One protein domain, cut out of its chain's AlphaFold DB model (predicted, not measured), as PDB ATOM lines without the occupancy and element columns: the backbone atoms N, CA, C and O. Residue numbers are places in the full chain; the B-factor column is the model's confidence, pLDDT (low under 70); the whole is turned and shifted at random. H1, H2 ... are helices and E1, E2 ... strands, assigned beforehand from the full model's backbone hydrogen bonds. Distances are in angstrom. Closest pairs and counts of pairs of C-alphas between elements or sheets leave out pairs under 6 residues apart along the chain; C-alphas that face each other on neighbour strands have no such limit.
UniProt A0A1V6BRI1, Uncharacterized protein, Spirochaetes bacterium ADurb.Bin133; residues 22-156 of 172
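What this domain is: This is residues 22 to 156 of the 172 residues of an uncharacterized protein of Spirochaetes bacterium ADurb.Bin133 (UniProt A0A1V6BRI1). A twisted antiparallel sheet, E3 to E6, makes the core, with H1 across one face and H5 across the opposite face. H4 runs side by side with H1, H2 and H3 follow on from the other end of H1, H6 runs alongside H5, and the small hairpin of E1 and E2 lies at the periphery, away from the sheet. The printed part has 135 residues with six named helices and six named strands, in the order H1 H2 E1 E2 H3 H4 E3 H5 H6 E4 E5 E6; the larger sheet has the order E3, E4, E5, E6. The class is mixed, helices and strands. The whole is compact and rounded, with a radius of gyration of the C-alphas of 14.1 A and spans of 39 by 36 by 30 A.

How they stand to each other: H1, residues 26 to 38, touches H2, residues 42 to 46, with its residues 33 to 37 alone; the closest C-alphas, of Ile 33 and Ile 45, are 5.7 A apart. E1, residues 53 to 56, and E2, residues 59 to 62, form an antiparallel hairpin, with N 54 and O 61 within hydrogen-bond range at 2.8 A. H3, residues 63 to 73, touches H2, the closest C-alphas being those of Lys 46 and Ser 64, 5.1 A apart. H4, residues 84 to 91, touches H1 at a shallow tilt of 19 degrees, opposite ways; the closest C-alphas, of Ser 27 and Ile 91, are 4.8 A apart. E3, residues 98 to 100, is an edge strand of the larger sheet. Its antiparallel neighbour is E4, residues 133 to 138, with N 99 and O 135 at 2.8 A. E4 forms a hairpin with E5, residues 141 to 148, with N 145 and O 134 at 2.7 A. E5 forms another with the edge strand E6, residues 151 to 155, with N 155 and O 144 at 2.8 A. E4, E5 and E6 are a meander, each strand the antiparallel neighbour of the one before. H1 is on this sheet at a height of 11.4 A and lies over E6 and, only just, with 3 C-alphas, over E5; its line and that of E6 stand at 61 degrees on the local plane, only just across the strands. H5, residues 103 to 111, is on the opposite face at a height of 9.8 A, across the strands at 88 degrees to E4 on the local plane. H6, residues 120 to 128, is close to H5 but not clearly touching, the closest C-alphas, of Ile 106 and Ile 126, being 7.6 A apart. H6 only grazes the sheet with residues 122 to 126, as H3 does with residues 63 to 67. E1 and E2 are apart from the strands of the larger sheet. In H1, H2, H3, H4, H5 and H6 every O i to N i+4 pair is within hydrogen-bond range.

Where its parts are: H1 begins at C-alpha 26, at (311.283, 279.876, 278.700), and is 18.4 A long. H2 is 6.8 A long, E1 9.7 A, E2 10.0 A and H3 15.2 A. H4 measures 10.6 A, E3 6.6 A, H5 10.1 A and H6 12.0 A. E4 is 16.6 A long, and E5, the longest strand, is 22.7 A long from C-alpha 141 at (299.906, 286.365, 284.570). E6, 12.6 A long, ends at C-alpha 155, at (302.714, 273.978, 282.058).

The domain as a whole: The two C-alphas farthest apart, of Gly 58 and Asp 96, are 40.6 A apart. The printed part has no cut, and no link is long. The mean pLDDT of the printed part is 87.5; residues 76 to 84, of which 84 belongs to H4, and residues 139 to 140 are under 70.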
ATOM      1  N   ASN A  22     316.887 270.544 272.160       87.25
ATOM      2  CA  ASN A  22     316.208 270.599 273.447       87.25
ATOM      3  C   ASN A  22     316.094 272.063 273.866       87.25
ATOM      4  O   ASN A  22     317.093 272.771 273.986       87.25
ATOM      5  N   ILE A  23     314.857 272.522 274.022       93.88
ATOM      6  CA  ILE A  23     314.565 273.887 274.446       93.88
ATOM      7  C   ILE A  23     314.897 273.962 275.927       93.88
ATOM      8  O   ILE A  23     314.417 273.135 276.697       93.88
ATOM      9  N   THR A  24     315.715 274.925 276.335       94.81
ATOM     10  CA  THR A  24     316.157 275.030 277.740       94.81
ATOM     11  C   THR A  24     315.703 276.320 278.411       94.81
ATOM     12  O   THR A  24     315.676 276.394 279.640       94.81
ATOM     13  N   ARG A  25     315.303 277.322 277.619       95.69
ATOM     14  CA  ARG A  25     314.888 278.640 278.105       95.69
ATOM     15  C   ARG A  25     313.390 278.881 277.885       95.69
ATOM     16  O   ARG A  25     312.894 278.602 276.788       95.69
ATOM     17  N   PRO A  26     312.673 279.452 278.869       95.00
ATOM     18  CA  PRO A  26     311.283 279.876 278.700       95.00
ATOM     19  C   PRO A  26     311.052 280.758 277.463       95.00
ATOM     20  O   PRO A  26     310.114 280.519 276.701       95.00
ATOM     21  N   SER A  27     311.931 281.731 277.191       95.00
ATOM     22  CA  SER A  27     311.787 282.618 276.028       95.00
ATOM     23  C   SER A  27     311.906 281.876 274.695       95.00
ATOM     24  O   SER A  27     311.174 282.182 273.754       95.00
ATOM     25  N   GLU A  28     312.785 280.875 274.598       95.75
ATOM     26  CA  GLU A  28     312.927 280.024 273.411       95.75
ATOM     27  C   GLU A  28     311.663 279.200 273.164       95.75
ATOM     28  O   GLU A  28     311.200 279.107 272.023       95.75
ATOM     29  N   LEU A  29     311.070 278.655 274.231       95.06
ATOM     30  CA  LEU A  29     309.814 277.919 274.157       95.06
ATOM     31  C   LEU A  29     308.684 278.811 273.636       95.06
ATOM     32  O   LEU A  29     308.023 278.462 272.657       95.06
ATOM     33  N   LEU A  30     308.508 279.994 274.235       92.12
ATOM     34  CA  LEU A  30     307.480 280.952 273.826       92.12
ATOM     35  C   LEU A  30     307.699 281.450 272.387       92.12
ATOM     36  O   LEU A  30     306.741 281.529 271.619       92.12
ATOM     37  N   LYS A  31     308.949 281.707 271.971       93.94
ATOM     38  CA  LYS A  31     309.295 282.040 270.573       93.94
ATOM     39  C   LYS A  31     308.910 280.919 269.610       93.94
ATOM     40  O   LYS A  31     308.431 281.191 268.508       93.94
ATOM     41  N   LYS A  32     309.109 279.657 270.000       94.00
ATOM     42  CA  LYS A  32     308.759 278.500 269.167       94.00
ATOM     43  C   LYS A  32     307.245 278.323 269.051       94.00
ATOM     44  O   LYS A  32     306.757 278.146 267.937       94.00
ATOM     45  N   ILE A  33     306.510 278.467 270.157       92.25
ATOM     46  CA  ILE A  33     305.037 278.502 270.163       92.25
ATOM     47  C   ILE A  33     304.536 279.621 269.244       92.25
ATOM     48  O   ILE A  33     303.714 279.369 268.367       92.25
ATOM     49  N   TYR A  34     305.092 280.829 269.368       91.62
ATOM     50  CA  TYR A  34     304.758 281.969 268.515       91.62
ATOM     51  C   TYR A  34     304.996 281.686 267.023       91.62
ATOM     52  O   TYR A  34     304.131 281.944 266.187       91.62
ATOM     53  N   LYS A  35     306.148 281.099 266.670       93.44
ATOM     54  CA  LYS A  35     306.460 280.704 265.286       93.44
ATOM     55  C   LYS A  35     305.455 279.680 264.745       93.44
ATOM     56  O   LYS A  35     305.057 279.762 263.579       93.44
ATOM     57  N   TYR A  36     305.048 278.713 265.563       94.38
ATOM     58  CA  TYR A  36     304.051 277.717 265.172       94.38
ATOM     59  C   TYR A  36     302.641 278.298 265.061       94.38
ATOM     60  O   TYR A  36     301.952 277.960 264.104       94.38
ATOM     61  N   ASP A  37     302.248 279.226 265.932       91.38
ATOM     62  CA  ASP A  37     300.993 279.979 265.804       91.38
ATOM     63  C   ASP A  37     300.959 280.761 264.478       91.38
ATOM     64  O   ASP A  37     300.053 280.596 263.661       91.38
ATOM     65  N   LYS A  38     302.026 281.513 264.173       91.19
ATOM     66  CA  LYS A  38     302.152 282.287 262.924       91.19
ATOM     67  C   LYS A  38     302.096 281.433 261.660       91.19
ATOM     68  O   LYS A  38     301.588 281.884 260.637       91.19
ATOM     69  N   SER A  39     302.595 280.201 261.733       95.19
ATOM     70  CA  SER A  39     302.543 279.228 260.635       95.19
ATOM     71  C   SER A  39     301.346 278.272 260.713       95.19
ATOM     72  O   SER A  39     301.270 277.348 259.907       95.19
ATOM     73  N   LYS A  40     300.412 278.489 261.652       94.25
ATOM     74  CA  LYS A  40     299.224 277.653 261.908       94.25
ATOM     75  C   LYS A  40     299.544 276.163 262.128       94.25
ATOM     76  O   LYS A  40     298.723 275.292 261.850       94.25
ATOM     77  N   LYS A  41     300.740 275.849 262.636       95.31
ATOM     78  CA  LYS A  41     301.214 274.485 262.930       95.31
ATOM     79  C   LYS A  41     300.818 274.065 264.348       95.31
ATOM     80  O   LYS A  41     301.678 273.801 265.182       95.31
ATOM     81  N   TYR A  42     299.521 274.026 264.637       93.12
ATOM     82  CA  TYR A  42     299.018 273.851 266.005       93.12
ATOM     83  C   TYR A  42     299.360 272.497 266.639       93.12
ATOM     84  O   TYR A  42     299.665 272.453 267.826       93.12
ATOM     85  N   GLU A  43     299.426 271.414 265.859       94.25
ATOM     86  CA  GLU A  43     299.874 270.110 266.375       94.25
ATOM     87  C   GLU A  43     301.299 270.179 266.941       94.25
ATOM     88  O   GLU A  43     301.573 269.648 268.011       94.25
ATOM     89  N   LYS A  44     302.184 270.961 266.309       94.88
ATOM     90  CA  LYS A  44     303.551 271.178 266.806       94.88
ATOM     91  C   LYS A  44     303.595 271.998 268.101       94.88
ATOM     92  O   LYS A  44     304.605 271.959 268.796       94.88
ATOM     93  N   ILE A  45     302.550 272.771 268.416       92.81
ATOM     94  CA  ILE A  45     302.437 273.486 269.697       92.81
ATOM     95  C   ILE A  45     302.111 272.496 270.816       92.81
ATOM     96  O   ILE A  45     302.664 272.631 271.903       92.81
ATOM     97  N   LYS A  46     301.274 271.481 270.557       93.75
ATOM     98  CA  LYS A  46     300.909 270.468 271.563       93.75
ATOM     99  C   LYS A  46     302.132 269.725 272.097       93.75
ATOM    100  O   LYS A  46     302.221 269.503 273.301       93.75
ATOM    101  N   ASP A  47     303.108 269.442 271.233       93.81
ATOM    102  CA  ASP A  47     304.380 268.804 271.605       93.81
ATOM    103  C   ASP A  47     305.202 269.625 272.622       93.81
ATOM    104  O   ASP A  47     306.014 269.076 273.372       93.81
ATOM    105  N   LEU A  48     304.987 270.946 272.660       94.62
ATOM    106  CA  LEU A  48     305.675 271.894 273.542       94.62
ATOM    107  C   LEU A  48     304.992 272.056 274.908       94.62
ATOM    108  O   LEU A  48     305.477 272.816 275.748       94.62
ATOM    109  N   ILE A  49     303.870 271.372 275.134       94.00
ATOM    110  CA  ILE A  49     303.057 271.492 276.344       94.00
ATOM    111  C   ILE A  49     303.277 270.264 277.227       94.00
ATOM    112  O   ILE A  49     303.298 269.123 276.759       94.00
ATOM    113  N   PHE A  50     303.439 270.501 278.526       95.19
ATOM    114  CA  PHE A  50     303.414 269.452 279.532       95.19
ATOM    115  C   PHE A  50     301.956 269.030 279.712       95.19
ATOM    116  O   PHE A  50     301.186 269.692 280.408       95.19
ATOM    117  N   ASN A  51     301.544 267.990 278.984       93.12
ATOM    118  CA  ASN A  51     300.133 267.665 278.873       93.12
ATOM    119  C   ASN A  51     299.587 266.992 280.142       93.12
ATOM    120  O   ASN A  51     299.911 265.844 280.434       93.12
ATOM    121  N   ILE A  52     298.685 267.685 280.826       91.44
ATOM    122  CA  ILE A  52     297.865 267.177 281.928       91.44
ATOM    123  C   ILE A  52     296.486 266.768 281.406       91.44
ATOM    124  O   ILE A  52     295.905 267.461 280.567       91.44
ATOM    125  N   ASN A  53     295.977 265.645 281.914       90.62
ATOM    126  CA  ASN A  53     294.650 265.125 281.606       90.62
ATOM    127  C   ASN A  53     293.715 265.403 282.790       90.62
ATOM    128  O   ASN A  53     293.785 264.711 283.799       90.62
ATOM    129  N   PHE A  54     292.840 266.395 282.664       85.38
ATOM    130  CA  PHE A  54     291.827 266.714 283.667       85.38
ATOM    131  C   PHE A  54     290.613 265.813 283.503       85.38
ATOM    132  O   PHE A  54     290.103 265.669 282.391       85.38
ATOM    133  N   VAL A  55     290.141 265.225 284.600       84.25
ATOM    134  CA  VAL A  55     288.912 264.427 284.601       84.25
ATOM    135  C   VAL A  55     287.790 265.231 285.240       84.25
ATOM    136  O   VAL A  55     287.821 265.507 286.434       84.25
ATOM    137  N   GLU A  56     286.780 265.577 284.449       78.50
ATOM    138  CA  GLU A  56     285.624 266.349 284.901       78.50
ATOM    139  C   GLU A  56     284.338 265.690 284.398       78.50
ATOM    140  O   GLU A  56     284.173 265.450 283.201       78.50
ATOM    141  N   SER A  57     283.426 265.349 285.315       83.06
ATOM    142  CA  SER A  57     282.128 264.733 284.986       83.06
ATOM    143  C   SER A  57     282.237 263.496 284.071       83.06
ATOM    144  O   SER A  57     281.427 263.293 283.167       83.06
ATOM    145  N   GLY A  58     283.280 262.681 284.271       81.62
ATOM    146  CA  GLY A  58     283.562 261.478 283.478       81.62
ATOM    147  C   GLY A  58     284.178 261.732 282.095       81.62
ATOM    148  O   GLY A  58     284.401 260.782 281.346       81.62
ATOM    149  N   LYS A  59     284.479 262.988 281.745       83.62
ATOM    150  CA  LYS A  59     285.168 263.371 280.507       83.62
ATOM    151  C   LYS A  59     286.619 263.740 280.793       83.62
ATOM    152  O   LYS A  59     286.931 264.306 281.836       83.62
ATOM    153  N   VAL A  60     287.498 263.425 279.842       87.44
ATOM    154  CA  VAL A  60     288.926 263.749 279.918       87.44
ATOM    155  C   VAL A  60     289.230 264.949 279.028       87.44
ATOM    156  O   VAL A  60     289.018 264.895 277.816       87.44
ATOM    157  N   TYR A  61     289.782 266.003 279.622       86.69
ATOM    158  CA  TYR A  61     290.216 267.223 278.950       86.69
ATOM    159  C   TYR A  61     291.738 267.325 278.995       86.69
ATOM    160  O   TYR A  61     292.358 267.188 280.045       86.69
ATOM    161  N   LYS A  62     292.361 267.562 277.842       89.94
ATOM    162  CA  LYS A  62     293.820 267.657 277.724       89.94
ATOM    163  C   LYS A  62     294.251 269.116 277.750       89.94
ATOM    164  O   LYS A  62     293.821 269.893 276.898       89.94
ATOM    165  N   SER A  63     295.146 269.476 278.667       88.44
ATOM    166  CA  SER A  63     295.708 270.835 278.755       88.44
ATOM    167  C   SER A  63     296.309 271.326 277.430       88.44
ATOM    168  O   SER A  63     296.172 272.502 277.094       88.44
ATOM    169  N   SER A  64     296.925 270.436 276.640       92.12
ATOM    170  CA  SER A  64     297.506 270.797 275.344       92.12
ATOM    171  C   SER A  64     296.453 271.257 274.339       92.12
ATOM    172  O   SER A  64     296.659 272.256 273.651       92.12
ATOM    173  N   GLU A  65     295.300 270.589 274.308       90.44
ATOM    174  CA  GLU A  65     294.156 270.973 273.477       90.44
ATOM    175  C   GLU A  65     293.541 272.289 273.964       90.44
ATOM    176  O   GLU A  65     293.229 273.158 273.155       90.44
ATOM    177  N   MET A  66     293.418 272.478 275.282       86.50
ATOM    178  CA  MET A  66     292.851 273.697 275.874       86.50
ATOM    179  C   MET A  66     293.689 274.943 275.566       86.50
ATOM    180  O   MET A  66     293.146 275.984 275.190       86.50
ATOM    181  N   ILE A  67     295.015 274.837 275.686       86.62
ATOM    182  CA  ILE A  67     295.949 275.919 275.352       86.62
ATOM    183  C   ILE A  67     295.893 276.228 273.852       86.62
ATOM    184  O   ILE A  67     295.793 277.392 273.466       86.62
ATOM    185  N   VAL A  68     295.921 275.201 272.994       89.31
ATOM    186  CA  VAL A  68     295.832 275.383 271.536       89.31
ATOM    187  C   VAL A  68     294.502 276.017 271.129       89.31
ATOM    188  O   VAL A  68     294.501 276.953 270.331       89.31
ATOM    189  N   ASP A  69     293.384 275.586 271.715       86.69
ATOM    190  CA  ASP A  69     292.073 276.212 271.517       86.69
ATOM    191  C   ASP A  69     292.088 277.693 271.926       86.69
ATOM    192  O   ASP A  69     291.581 278.547 271.194       86.69
ATOM    193  N   GLY A  70     292.726 278.016 273.057       81.38
ATOM    194  CA  GLY A  70     292.940 279.388 273.519       81.38
ATOM    195  C   GLY A  70     293.708 280.254 272.519       81.38
ATOM    196  O   GLY A  70     293.294 281.387 272.249       81.38
ATOM    197  N   ILE A  71     294.768 279.705 271.914       84.44
ATOM    198  CA  ILE A  71     295.556 280.359 270.857       84.44
ATOM    199  C   ILE A  71     294.711 280.591 269.604       84.44
ATOM    200  O   ILE A  71     294.645 281.720 269.114       84.44
ATOM    201  N   ILE A  72     294.033 279.552 269.108       86.50
ATOM    202  CA  ILE A  72     293.221 279.612 267.884       86.50
ATOM    203  C   ILE A  72     292.104 280.648 268.028       86.50
ATOM    204  O   ILE A  72     291.925 281.498 267.155       86.50
ATOM    205  N   LYS A  73     291.371 280.602 269.145       83.12
ATOM    206  CA  LYS A  73     290.226 281.483 269.411       83.12
ATOM    207  C   LYS A  73     290.622 282.866 269.925       83.12
ATOM    208  O   LYS A  73     289.744 283.700 270.117       83.12
ATOM    209  N   ARG A  74     291.915 283.117 270.169       77.44
ATOM    210  CA  ARG A  74     292.425 284.363 270.768       77.44
ATOM    211  C   ARG A  74     291.692 284.722 272.067       77.44
ATOM    212  O   ARG A  74     291.390 285.892 272.307       77.44
ATOM    213  N   LYS A  75     291.397 283.712 272.897       70.75
ATOM    214  CA  LYS A  75     290.718 283.906 274.187       70.75
ATOM    215  C   LYS A  75     291.535 284.884 275.041       70.75
ATOM    216  O   LYS A  75     292.754 284.749 275.156       70.75
ATOM    217  N   LYS A  76     290.865 285.886 275.614       59.59
ATOM    218  CA  LYS A  76     291.457 286.796 276.600       59.59
ATOM    219  C   LYS A  76     291.245 286.172 277.976       59.59
ATOM    220  O   LYS A  76     290.098 285.995 278.363       59.59
ATOM    221  N   PHE A  77     292.319 285.820 278.677       54.53
ATOM    222  CA  PHE A  77     292.245 285.318 280.048       54.53
ATOM    223  C   PHE A  77     293.365 285.959 280.865       54.53
ATOM    224  O   PHE A  77     294.536 285.614 280.695       54.53
ATOM    225  N   ASN A  78     293.005 286.963 281.670       49.03
ATOM    226  CA  ASN A  78     293.932 287.895 282.321       49.03
ATOM    227  C   ASN A  78     295.002 288.423 281.338       49.03
ATOM    228  O   ASN A  78     294.843 288.310 280.120       49.03
ATOM    229  N   GLN A  79     296.053 289.113 281.789       44.66
ATOM    230  CA  GLN A  79     296.973 289.787 280.848       44.66
ATOM    231  C   GLN A  79     297.758 288.829 279.929       44.66
ATOM    232  O   GLN A  79     298.401 289.290 278.982       44.66
ATOM    233  N   PHE A  80     297.611 287.513 280.113       48.38
ATOM    234  CA  PHE A  80     297.973 286.505 279.129       48.38
ATOM    235  C   PHE A  80     296.865 286.353 278.090       48.38
ATOM    236  O   PHE A  80     296.229 285.313 277.916       48.38
ATOM    237  N   ALA A  81     296.645 287.416 277.326       50.47
ATOM    238  CA  ALA A  81     295.995 287.226 276.053       50.47
ATOM    239  C   ALA A  81     296.955 286.388 275.202       50.47
ATOM    240  O   ALA A  81     298.041 286.873 274.868       50.47
ATOM    241  N   TYR A  82     296.504 285.226 274.721       59.19
ATOM    242  CA  TYR A  82     297.077 284.496 273.574       59.19
ATOM    243  C   TYR A  82     297.114 285.340 272.267       59.19
ATOM    244  O   TYR A  82     297.167 284.838 271.141       59.19
ATOM    245  N   SER A  83     297.037 286.662 272.409       62.41
ATOM    246  CA  SER A  83     297.405 287.676 271.454       62.41
ATOM    247  C   SER A  83     298.908 287.661 271.197       62.41
ATOM    248  O   SER A  83     299.737 287.535 272.098       62.41
ATOM    249  N   GLU A  84     299.251 287.907 269.944       69.06
ATOM    250  CA  GLU A  84     300.620 288.114 269.483       69.06
ATOM    251  C   GLU A  84     301.389 289.149 270.314       69.06
ATOM    252  O   GLU A  84     302.517 288.887 270.722       69.06
ATOM    253  N   LYS A  85     300.776 290.301 270.623       72.31
ATOM    254  CA  LYS A  85     301.427 291.362 271.409       72.31
ATOM    255  C   LYS A  85     301.766 290.904 272.831       72.31
ATOM    256  O   LYS A  85     302.844 291.229 273.322       72.31
ATOM    257  N   GLY A  86     300.873 290.146 273.473       72.75
ATOM    258  CA  GLY A  86     301.105 289.580 274.806       72.75
ATOM    259  C   GLY A  86     302.267 288.590 274.805       72.75
ATOM    260  O   GLY A  86     303.209 288.741 275.579       72.75
ATOM    261  N   ILE A  87     302.261 287.638 273.866       76.69
ATOM    262  CA  ILE A  87     303.336 286.643 273.729       76.69
ATOM    263  C   ILE A  87     304.691 287.326 273.485       76.69
ATOM    264  O   ILE A  87     305.664 287.016 274.171       76.69
ATOM    265  N   LEU A  88     304.754 288.297 272.565       81.00
ATOM    266  CA  LEU A  88     305.980 289.056 272.285       81.00
ATOM    267  C   LEU A  88     306.473 289.846 273.502       81.00
ATOM    268  O   LEU A  88     307.676 289.885 273.749       81.00
ATOM    269  N   LYS A  89     305.562 290.436 274.285       82.06
ATOM    270  CA  LYS A  89     305.920 291.115 275.534       82.06
ATOM    271  C   LYS A  89     306.578 290.135 276.503       82.06
ATOM    272  O   LYS A  89     307.670 290.417 276.981       82.06
ATOM    273  N   HIS A  90     305.959 288.986 276.768       83.81
ATOM    274  CA  HIS A  90     306.489 288.019 277.733       83.81
ATOM    275  C   HIS A  90     307.820 287.405 277.296       83.81
ATOM    276  O   HIS A  90     308.706 287.250 278.130       83.81
ATOM    277  N   ILE A  91     308.013 287.143 275.999       89.12
ATOM    278  CA  ILE A  91     309.280 286.633 275.450       89.12
ATOM    279  C   ILE A  91     310.494 287.468 275.894       89.12
ATOM    280  O   ILE A  91     311.560 286.900 276.123       89.12
ATOM    281  N   ASN A  92     310.339 288.788 276.022       86.50
ATOM    282  CA  ASN A  92     311.443 289.693 276.348       86.50
ATOM    283  C   ASN A  92     311.822 289.710 277.833       86.50
ATOM    284  O   ASN A  92     312.915 290.155 278.153       86.50
ATOM    285  N   TYR A  93     310.940 289.252 278.727       88.44
ATOM    286  CA  TYR A  93     311.138 289.371 280.179       88.44
ATOM    287  C   TYR A  93     311.111 288.030 280.911       88.44
ATOM    288  O   TYR A  93     311.518 287.965 282.067       88.44
ATOM    289  N   VAL A  94     310.601 286.973 280.272       90.44
ATOM    290  CA  VAL A  94     310.331 285.692 280.933       90.44
ATOM    291  C   VAL A  94     311.589 285.079 281.543       90.44
ATOM    292  O   VAL A  94     311.538 284.631 282.678       90.44
ATOM    293  N   ASP A  95     312.725 285.121 280.844       93.38
ATOM    294  CA  ASP A  95     313.945 284.465 281.322       93.38
ATOM    295  C   ASP A  95     314.514 285.123 282.588       93.38
ATOM    296  O   ASP A  95     314.987 284.413 283.473       93.38
ATOM    297  N   ASP A  96     314.420 286.452 282.695       90.94
ATOM    298  CA  ASP A  96     314.995 287.226 283.807       90.94
ATOM    299  C   ASP A  96     314.081 287.273 285.043       90.94
ATOM    300  O   ASP A  96     314.519 287.633 286.130       90.94
ATOM    301  N   ASN A  97     312.800 286.923 284.885       89.56
ATOM    302  CA  ASN A  97     311.777 287.013 285.936       89.56
ATOM    303  C   ASN A  97     311.211 285.636 286.317       89.56
ATOM    304  O   ASN A  97     310.123 285.531 286.891       89.56
ATOM    305  N   CYS A  98     311.918 284.570 285.949       91.88
ATOM    306  CA  CYS A  98     311.554 283.211 286.300       91.88
ATOM    307  C   CYS A  98     312.084 282.832 287.686       91.88
ATOM    308  O   CYS A  98     313.254 283.034 287.999       91.88
ATOM    309  N   ILE A  99     311.233 282.187 288.475       92.06
ATOM    310  CA  ILE A  99     311.553 281.617 289.781       92.06
ATOM    311  C   ILE A  99     311.482 280.094 289.650       92.06
ATOM    312  O   ILE A  99     310.551 279.568 289.041       92.06
ATOM    313  N   ARG A 100     312.479 279.378 290.177       94.25
ATOM    314  CA  ARG A 100     312.588 277.914 290.070       94.25
ATOM    315  C   ARG A 100     312.349 277.249 291.416       94.25
ATOM    316  O   ARG A 100     312.938 277.680 292.401       94.25
ATOM    317  N   GLY A 101     311.551 276.185 291.426       89.12
ATOM    318  CA  GLY A 101     311.359 275.311 292.585       89.12
ATOM    319  C   GLY A 101     310.866 275.992 293.854       89.12
ATOM    320  O   GLY A 101     311.082 275.461 294.940       89.12
ATOM    321  N   ASP A 102     310.224 277.155 293.738       92.75
ATOM    322  CA  ASP A 102     309.678 277.852 294.895       92.75
ATOM    323  C   ASP A 102     308.491 277.069 295.463       92.75
ATOM    324  O   ASP A 102     307.490 276.831 294.784       92.75
ATOM    325  N   SER A 103     308.619 276.633 296.716       91.50
ATOM    326  CA  SER A 103     307.628 275.770 297.358       91.50
ATOM    327  C   SER A 103     306.276 276.456 297.527       91.50
ATOM    328  O   SER A 103     305.250 275.784 297.446       91.50
ATOM    329  N   ASN A 104     306.261 277.776 297.745       92.38
ATOM    330  CA  ASN A 104     305.019 278.525 297.911       92.38
ATOM    331  C   ASN A 104     304.275 278.618 296.577       92.38
ATOM    332  O   ASN A 104     303.071 278.382 296.532       92.38
ATOM    333  N   ASP A 105     304.983 278.894 295.484       90.44
ATOM    334  CA  ASP A 105     304.398 278.926 294.145       90.44
ATOM    335  C   ASP A 105     303.901 277.545 293.703       90.44
ATOM    336  O   ASP A 105     302.808 277.435 293.145       90.44
ATOM    337  N   ILE A 106     304.655 276.475 293.981       93.56
ATOM    338  CA  ILE A 106     304.207 275.098 293.722       93.56
ATOM    339  C   ILE A 106     302.919 274.800 294.503       93.56
ATOM    340  O   ILE A 106     301.956 274.281 293.931       93.56
ATOM    341  N   ASP A 107     302.886 275.139 295.791       91.56
ATOM    342  CA  ASP A 107     301.716 274.915 296.637       91.56
ATOM    343  C   ASP A 107     300.491 275.684 296.124       91.56
ATOM    344  O   ASP A 107     299.430 275.095 295.925       91.56
ATOM    345  N   ILE A 108     300.641 276.979 295.832       88.31
ATOM    346  CA  ILE A 108     299.553 277.842 295.357       88.31
ATOM    347  C   ILE A 108     299.057 277.400 293.976       88.31
ATOM    348  O   ILE A 108     297.859 277.177 293.792       88.31
ATOM    349  N   TYR A 109     299.960 277.284 292.999       88.38
ATOM    350  CA  TYR A 109     299.572 277.152 291.595       88.38
ATOM    351  C   TYR A 109     299.387 275.719 291.131       88.38
ATOM    352  O   TYR A 109     298.717 275.529 290.117       88.38
ATOM    353  N   LEU A 110     299.942 274.715 291.818       90.88
ATOM    354  CA  LEU A 110     299.856 273.316 291.381       90.88
ATOM    355  C   LEU A 110     299.111 272.415 292.364       90.88
ATOM    356  O   LEU A 110     298.322 271.582 291.919       90.88
ATOM    357  N   ILE A 111     299.348 272.560 293.671       91.31
ATOM    358  CA  ILE A 111     298.748 271.681 294.689       91.31
ATOM    359  C   ILE A 111     297.344 272.167 295.058       91.31
ATOM    360  O   ILE A 111     296.366 271.454 294.842       91.31
ATOM    361  N   LYS A 112     297.207 273.400 295.557       88.00
ATOM    362  CA  LYS A 112     295.913 273.975 295.970       88.00
ATOM    363  C   LYS A 112     294.938 274.141 294.808       88.00
ATOM    364  O   LYS A 112     293.736 273.976 294.994       88.00
ATOM    365  N   SER A 113     295.454 274.404 293.609       83.88
ATOM    366  CA  SER A 113     294.677 274.440 292.364       83.88
ATOM    367  C   SER A 113     294.277 273.051 291.841       83.88
ATOM    368  O   SER A 113     293.573 272.964 290.836       83.88
ATOM    369  N   LYS A 114     294.736 271.964 292.483       87.94
ATOM    370  CA  LYS A 114     294.506 270.557 292.100       87.94
ATOM    371  C   LYS A 114     295.020 270.176 290.708       87.94
ATOM    372  O   LYS A 114     294.657 269.132 290.163       87.94
ATOM    373  N   ILE A 115     295.892 270.987 290.109       88.50
ATOM    374  CA  ILE A 115     296.518 270.659 288.822       88.50
ATOM    375  C   ILE A 115     297.414 269.424 288.971       88.50
ATOM    376  O   ILE A 115     297.391 268.531 288.123       88.50
ATOM    377  N   ALA A 116     298.171 269.351 290.067       91.62
ATOM    378  CA  ALA A 116     299.093 268.256 290.336       91.62
ATOM    379  C   ALA A 116     298.380 266.902 290.503       91.62
ATOM    380  O   ALA A 116     298.875 265.888 290.011       91.62
ATOM    381  N   ASP A 117     297.175 266.890 291.076       90.56
ATOM    382  CA  ASP A 117     296.370 265.677 291.289       90.56
ATOM    383  C   ASP A 117     296.041 264.935 289.981       90.56
ATOM    384  O   ASP A 117     295.800 263.729 289.979       90.56
ATOM    385  N   ASN A 118     296.076 265.645 288.850       90.38
ATOM    386  CA  ASN A 118     295.747 265.126 287.525       90.38
ATOM    387  C   ASN A 118     296.975 264.607 286.744       90.38
ATOM    388  O   ASN A 118     296.858 264.234 285.574       90.38
ATOM    389  N   SER A 119     298.172 264.589 287.347       91.75
ATOM    390  CA  SER A 119     299.382 264.070 286.697       91.75
ATOM    391  C   SER A 119     300.366 263.441 287.685       91.75
ATOM    392  O   SER A 119     301.064 264.124 288.435       91.75
ATOM    393  N   THR A 120     300.500 262.111 287.619       93.56
ATOM    394  CA  THR A 120     301.503 261.360 288.395       93.56
ATOM    395  C   THR A 120     302.928 261.817 288.086       93.56
ATOM    396  O   THR A 120     303.753 261.903 288.993       93.56
ATOM    397  N   GLU A 121     303.221 262.141 286.825       94.88
ATOM    398  CA  GLU A 121     304.529 262.658 286.413       94.88
ATOM    399  C   GLU A 121     304.811 264.020 287.057       94.88
ATOM    400  O   GLU A 121     305.883 264.212 287.628       94.88
ATOM    401  N   LEU A 122     303.839 264.940 287.049       95.25
ATOM    402  CA  LEU A 122     304.000 266.240 287.700       95.25
ATOM    403  C   LEU A 122     304.195 266.088 289.210       95.25
ATOM    404  O   LEU A 122     305.096 266.703 289.771       95.25
ATOM    405  N   MET A 123     303.406 265.229 289.861       96.19
ATOM    406  CA  MET A 123     303.565 264.934 291.288       96.19
ATOM    407  C   MET A 123     304.938 264.356 291.617       96.19
ATOM    408  O   MET A 123     305.514 264.683 292.655       96.19
ATOM    409  N   LYS A 124     305.480 263.511 290.737       97.00
ATOM    410  CA  LYS A 124     306.840 262.993 290.874       97.00
ATOM    411  C   LYS A 124     307.866 264.123 290.787       97.00
ATOM    412  O   LYS A 124     308.735 264.210 291.646       97.00
ATOM    413  N   ILE A 125     307.734 265.015 289.804       97.31
ATOM    414  CA  ILE A 125     308.627 266.171 289.644       97.31
ATOM    415  C   ILE A 125     308.552 267.093 290.866       97.31
ATOM    416  O   ILE A 125     309.592 267.453 291.398       97.31
ATOM    417  N   ILE A 126     307.352 267.401 291.367       96.75
ATOM    418  CA  ILE A 126     307.158 268.222 292.575       96.75
ATOM    419  C   ILE A 126     307.915 267.641 293.777       96.75
ATOM    420  O   ILE A 126     308.539 268.386 294.528       96.75
ATOM    421  N   LYS A 127     307.861 266.319 293.970       96.88
ATOM    422  CA  LYS A 127     308.461 265.653 295.136       96.88
ATOM    423  C   LYS A 127     309.966 265.444 295.008       96.88
ATOM    424  O   LYS A 127     310.677 265.561 295.998       96.88
ATOM    425  N   GLU A 128     310.430 265.066 293.822       97.56
ATOM    426  CA  GLU A 128     311.806 264.599 293.622       97.56
ATOM    427  C   GLU A 128     312.727 265.672 293.037       97.56
ATOM    428  O   GLU A 128     313.931 265.615 293.270       97.56
ATOM    429  N   LYS A 129     312.184 266.597 292.234       97.38
ATOM    430  CA  LYS A 129     312.938 267.601 291.463       97.38
ATOM    431  C   LYS A 129     312.169 268.928 291.354       97.38
ATOM    432  O   LYS A 129     311.880 269.371 290.234       97.38
ATOM    433  N   PRO A 130     311.762 269.558 292.471       96.88
ATOM    434  CA  PRO A 130     310.972 270.788 292.431       96.88
ATOM    435  C   PRO A 130     311.653 271.910 291.629       96.88
ATOM    436  O   PRO A 130     310.970 272.690 290.973       96.88
ATOM    437  N   GLU A 131     312.986 271.954 291.579       97.12
ATOM    438  CA  GLU A 131     313.786 272.901 290.791       97.12
ATOM    439  C   GLU A 131     313.553 272.831 289.270       97.12
ATOM    440  O   GLU A 131     313.881 273.778 288.546       97.12
ATOM    441  N   ASN A 132     312.964 271.735 288.778       97.75
ATOM    442  CA  ASN A 132     312.546 271.604 287.383       97.75
ATOM    443  C   ASN A 132     311.253 272.364 287.075       97.75
ATOM    444  O   ASN A 132     310.906 272.508 285.902       97.75
ATOM    445  N   ILE A 133     310.539 272.843 288.092       97.19
ATOM    446  CA  ILE A 133     309.337 273.654 287.938       97.19
ATOM    447  C   ILE A 133     309.749 275.117 287.963       97.19
ATOM    448  O   ILE A 133     310.432 275.577 288.877       97.19
ATOM    449  N   ILE A 134     309.343 275.852 286.935       95.94
ATOM    450  CA  ILE A 134     309.695 277.255 286.754       95.94
ATOM    451  C   ILE A 134     308.407 278.056 286.639       95.94
ATOM    452  O   ILE A 134     307.557 277.739 285.813       95.94
ATOM    453  N   PHE A 135     308.285 279.119 287.420       93.06
ATOM    454  CA  PHE A 135     307.187 280.066 287.314       93.06
ATOM    455  C   PHE A 135     307.699 281.404 286.818       93.06
ATOM    456  O   PHE A 135     308.694 281.928 287.305       93.06
ATOM    457  N   TYR A 136     306.997 281.981 285.856       89.69
ATOM    458  CA  TYR A 136     307.119 283.385 285.502       89.69
ATOM    459  C   TYR A 136     305.863 284.099 285.980       89.69
ATOM    460  O   TYR A 136     304.769 283.784 285.510       89.69
ATOM    461  N   LYS A 137     306.026 285.041 286.911       83.38
ATOM    462  CA  LYS A 137     304.921 285.769 287.537       83.38
ATOM    463  C   LYS A 137     305.044 287.252 287.231       83.38
ATOM    464  O   LYS A 137     306.051 287.884 287.535       83.38
ATOM    465  N   VAL A 138     303.991 287.813 286.665       77.19
ATOM    466  CA  VAL A 138     303.759 289.256 286.586       77.19
ATOM    467  C   VAL A 138     302.337 289.533 287.052       77.19
ATOM    468  O   VAL A 138     301.538 288.605 287.121       77.19
ATOM    469  N   ALA A 139     302.022 290.794 287.353       67.12
ATOM    470  CA  ALA A 139     300.809 291.225 288.064       67.12
ATOM    471  C   ALA A 139     299.523 290.416 287.781       67.12
ATOM    472  O   ALA A 139     298.812 290.076 288.712       67.12
ATOM    473  N   TYR A 140     299.246 290.059 286.522       67.38
ATOM    474  CA  TYR A 140     298.031 289.327 286.139       67.38
ATOM    475  C   TYR A 140     298.316 288.074 285.307       67.38
ATOM    476  O   TYR A 140     297.505 287.666 284.475       67.38
ATOM    477  N   THR A 141     299.518 287.515 285.390       73.50
ATOM    478  CA  THR A 141     299.906 286.365 284.570       73.50
ATOM    479  C   THR A 141     300.930 285.523 285.290       73.50
ATOM    480  O   THR A 141     301.997 286.004 285.663       73.50
ATOM    481  N   VAL A 142     300.619 284.238 285.392       82.12
ATOM    482  CA  VAL A 142     301.545 283.212 285.848       82.12
ATOM    483  C   VAL A 142     301.704 282.222 284.713       82.12
ATOM    484  O   VAL A 142     300.711 281.669 284.252       82.12
ATOM    485  N   LEU A 143     302.928 281.997 284.246       87.69
ATOM    486  CA  LEU A 143     303.248 280.912 283.321       87.69
ATOM    487  C   LEU A 143     304.071 279.869 284.059       87.69
ATOM    488  O   LEU A 143     305.111 280.202 284.627       87.69
ATOM    489  N   GLY A 144     303.604 278.624 284.041       92.12
ATOM    490  CA  GLY A 144     304.370 277.489 284.528       92.12
ATOM    491  C   GLY A 144     305.206 276.882 283.407       92.12
ATOM    492  O   GLY A 144     304.781 276.822 282.254       92.12
ATOM    493  N   PHE A 145     306.377 276.365 283.747       95.44
ATOM    494  CA  PHE A 145     307.200 275.549 282.867       95.44
ATOM    495  C   PHE A 145     307.744 274.353 283.639       95.44
ATOM    496  O   PHE A 145     307.993 274.444 284.839       95.44
ATOM    497  N   VAL A 146     307.950 273.242 282.940       97.06
ATOM    498  CA  VAL A 146     308.519 272.017 283.510       97.06
ATOM    499  C   VAL A 146     309.693 271.575 282.656       97.06
ATOM    500  O   VAL A 146     309.548 271.352 281.451       97.06
ATOM    501  N   ALA A 147     310.866 271.455 283.270       96.75
ATOM    502  CA  ALA A 147     312.031 270.853 282.644       96.75
ATOM    503  C   ALA A 147     311.883 269.324 282.649       96.75
ATOM    504  O   ALA A 147     311.806 268.692 283.703       96.75
ATOM    505  N   THR A 148     311.841 268.741 281.454       94.00
ATOM    506  CA  THR A 148     311.788 267.290 281.229       94.00
ATOM    507  C   THR A 148     313.082 266.812 280.570       94.00
ATOM    508  O   THR A 148     313.908 267.618 280.140       94.00
ATOM    509  N   GLU A 149     313.252 265.499 280.432       89.88
ATOM    510  CA  GLU A 149     314.355 264.914 279.653       89.88
ATOM    511  C   GLU A 149     314.362 265.384 278.183       89.88
ATOM    512  O   GLU A 149     315.420 265.545 277.576       89.88
ATOM    513  N   ASN A 150     313.180 265.699 277.642       88.62
ATOM    514  CA  ASN A 150     312.969 266.162 276.269       88.62
ATOM    515  C   ASN A 150     312.983 267.701 276.156       88.62
ATOM    516  O   ASN A 150     312.498 268.272 275.178       88.62
ATOM    517  N   GLY A 151     313.507 268.386 277.177       94.44
ATOM    518  CA  GLY A 151     313.564 269.840 277.257       94.44
ATOM    519  C   GLY A 151     312.413 270.464 278.046       94.44
ATOM    520  O   GLY A 151     311.632 269.798 278.729       94.44
ATOM    521  N   LEU A 152     312.350 271.789 277.986       96.69
ATOM    522  CA  LEU A 152     311.392 272.609 278.708       96.69
ATOM    523  C   LEU A 152     310.026 272.576 278.019       96.69
ATOM    524  O   LEU A 152     309.928 272.792 276.809       96.69
ATOM    525  N   LYS A 153     308.972 272.359 278.804       96.44
ATOM    526  CA  LYS A 153     307.583 272.358 278.340       96.44
ATOM    527  C   LYS A 153     306.745 273.391 279.079       96.44
ATOM    528  O   LYS A 153     307.014 273.694 280.239       96.44
ATOM    529  N   LEU A 154     305.725 273.918 278.405       93.94
ATOM    530  CA  LEU A 154     304.788 274.878 278.981       93.94
ATOM    531  C   LEU A 154     303.792 274.114 279.851       93.94
ATOM    532  O   LEU A 154     303.152 273.176 279.378       93.94
ATOM    533  N   LEU A 155     303.664 274.521 281.103       91.19
ATOM    534  CA  LEU A 155     302.714 273.978 282.058       91.19
ATOM    535  C   LEU A 155     301.538 274.943 282.194       91.19
ATOM    536  O   LEU A 155     301.718 276.153 282.343       91.19
ATOM    537  N   MET A 156     300.327 274.400 282.157       76.12
ATOM    538  CA  MET A 156     299.132 275.186 282.432       76.12
ATOM    539  C   MET A 156     299.095 275.544 283.925       76.12
ATOM    540  O   MET A 156     299.191 274.658 284.766       76.12
TER     541      MET A 156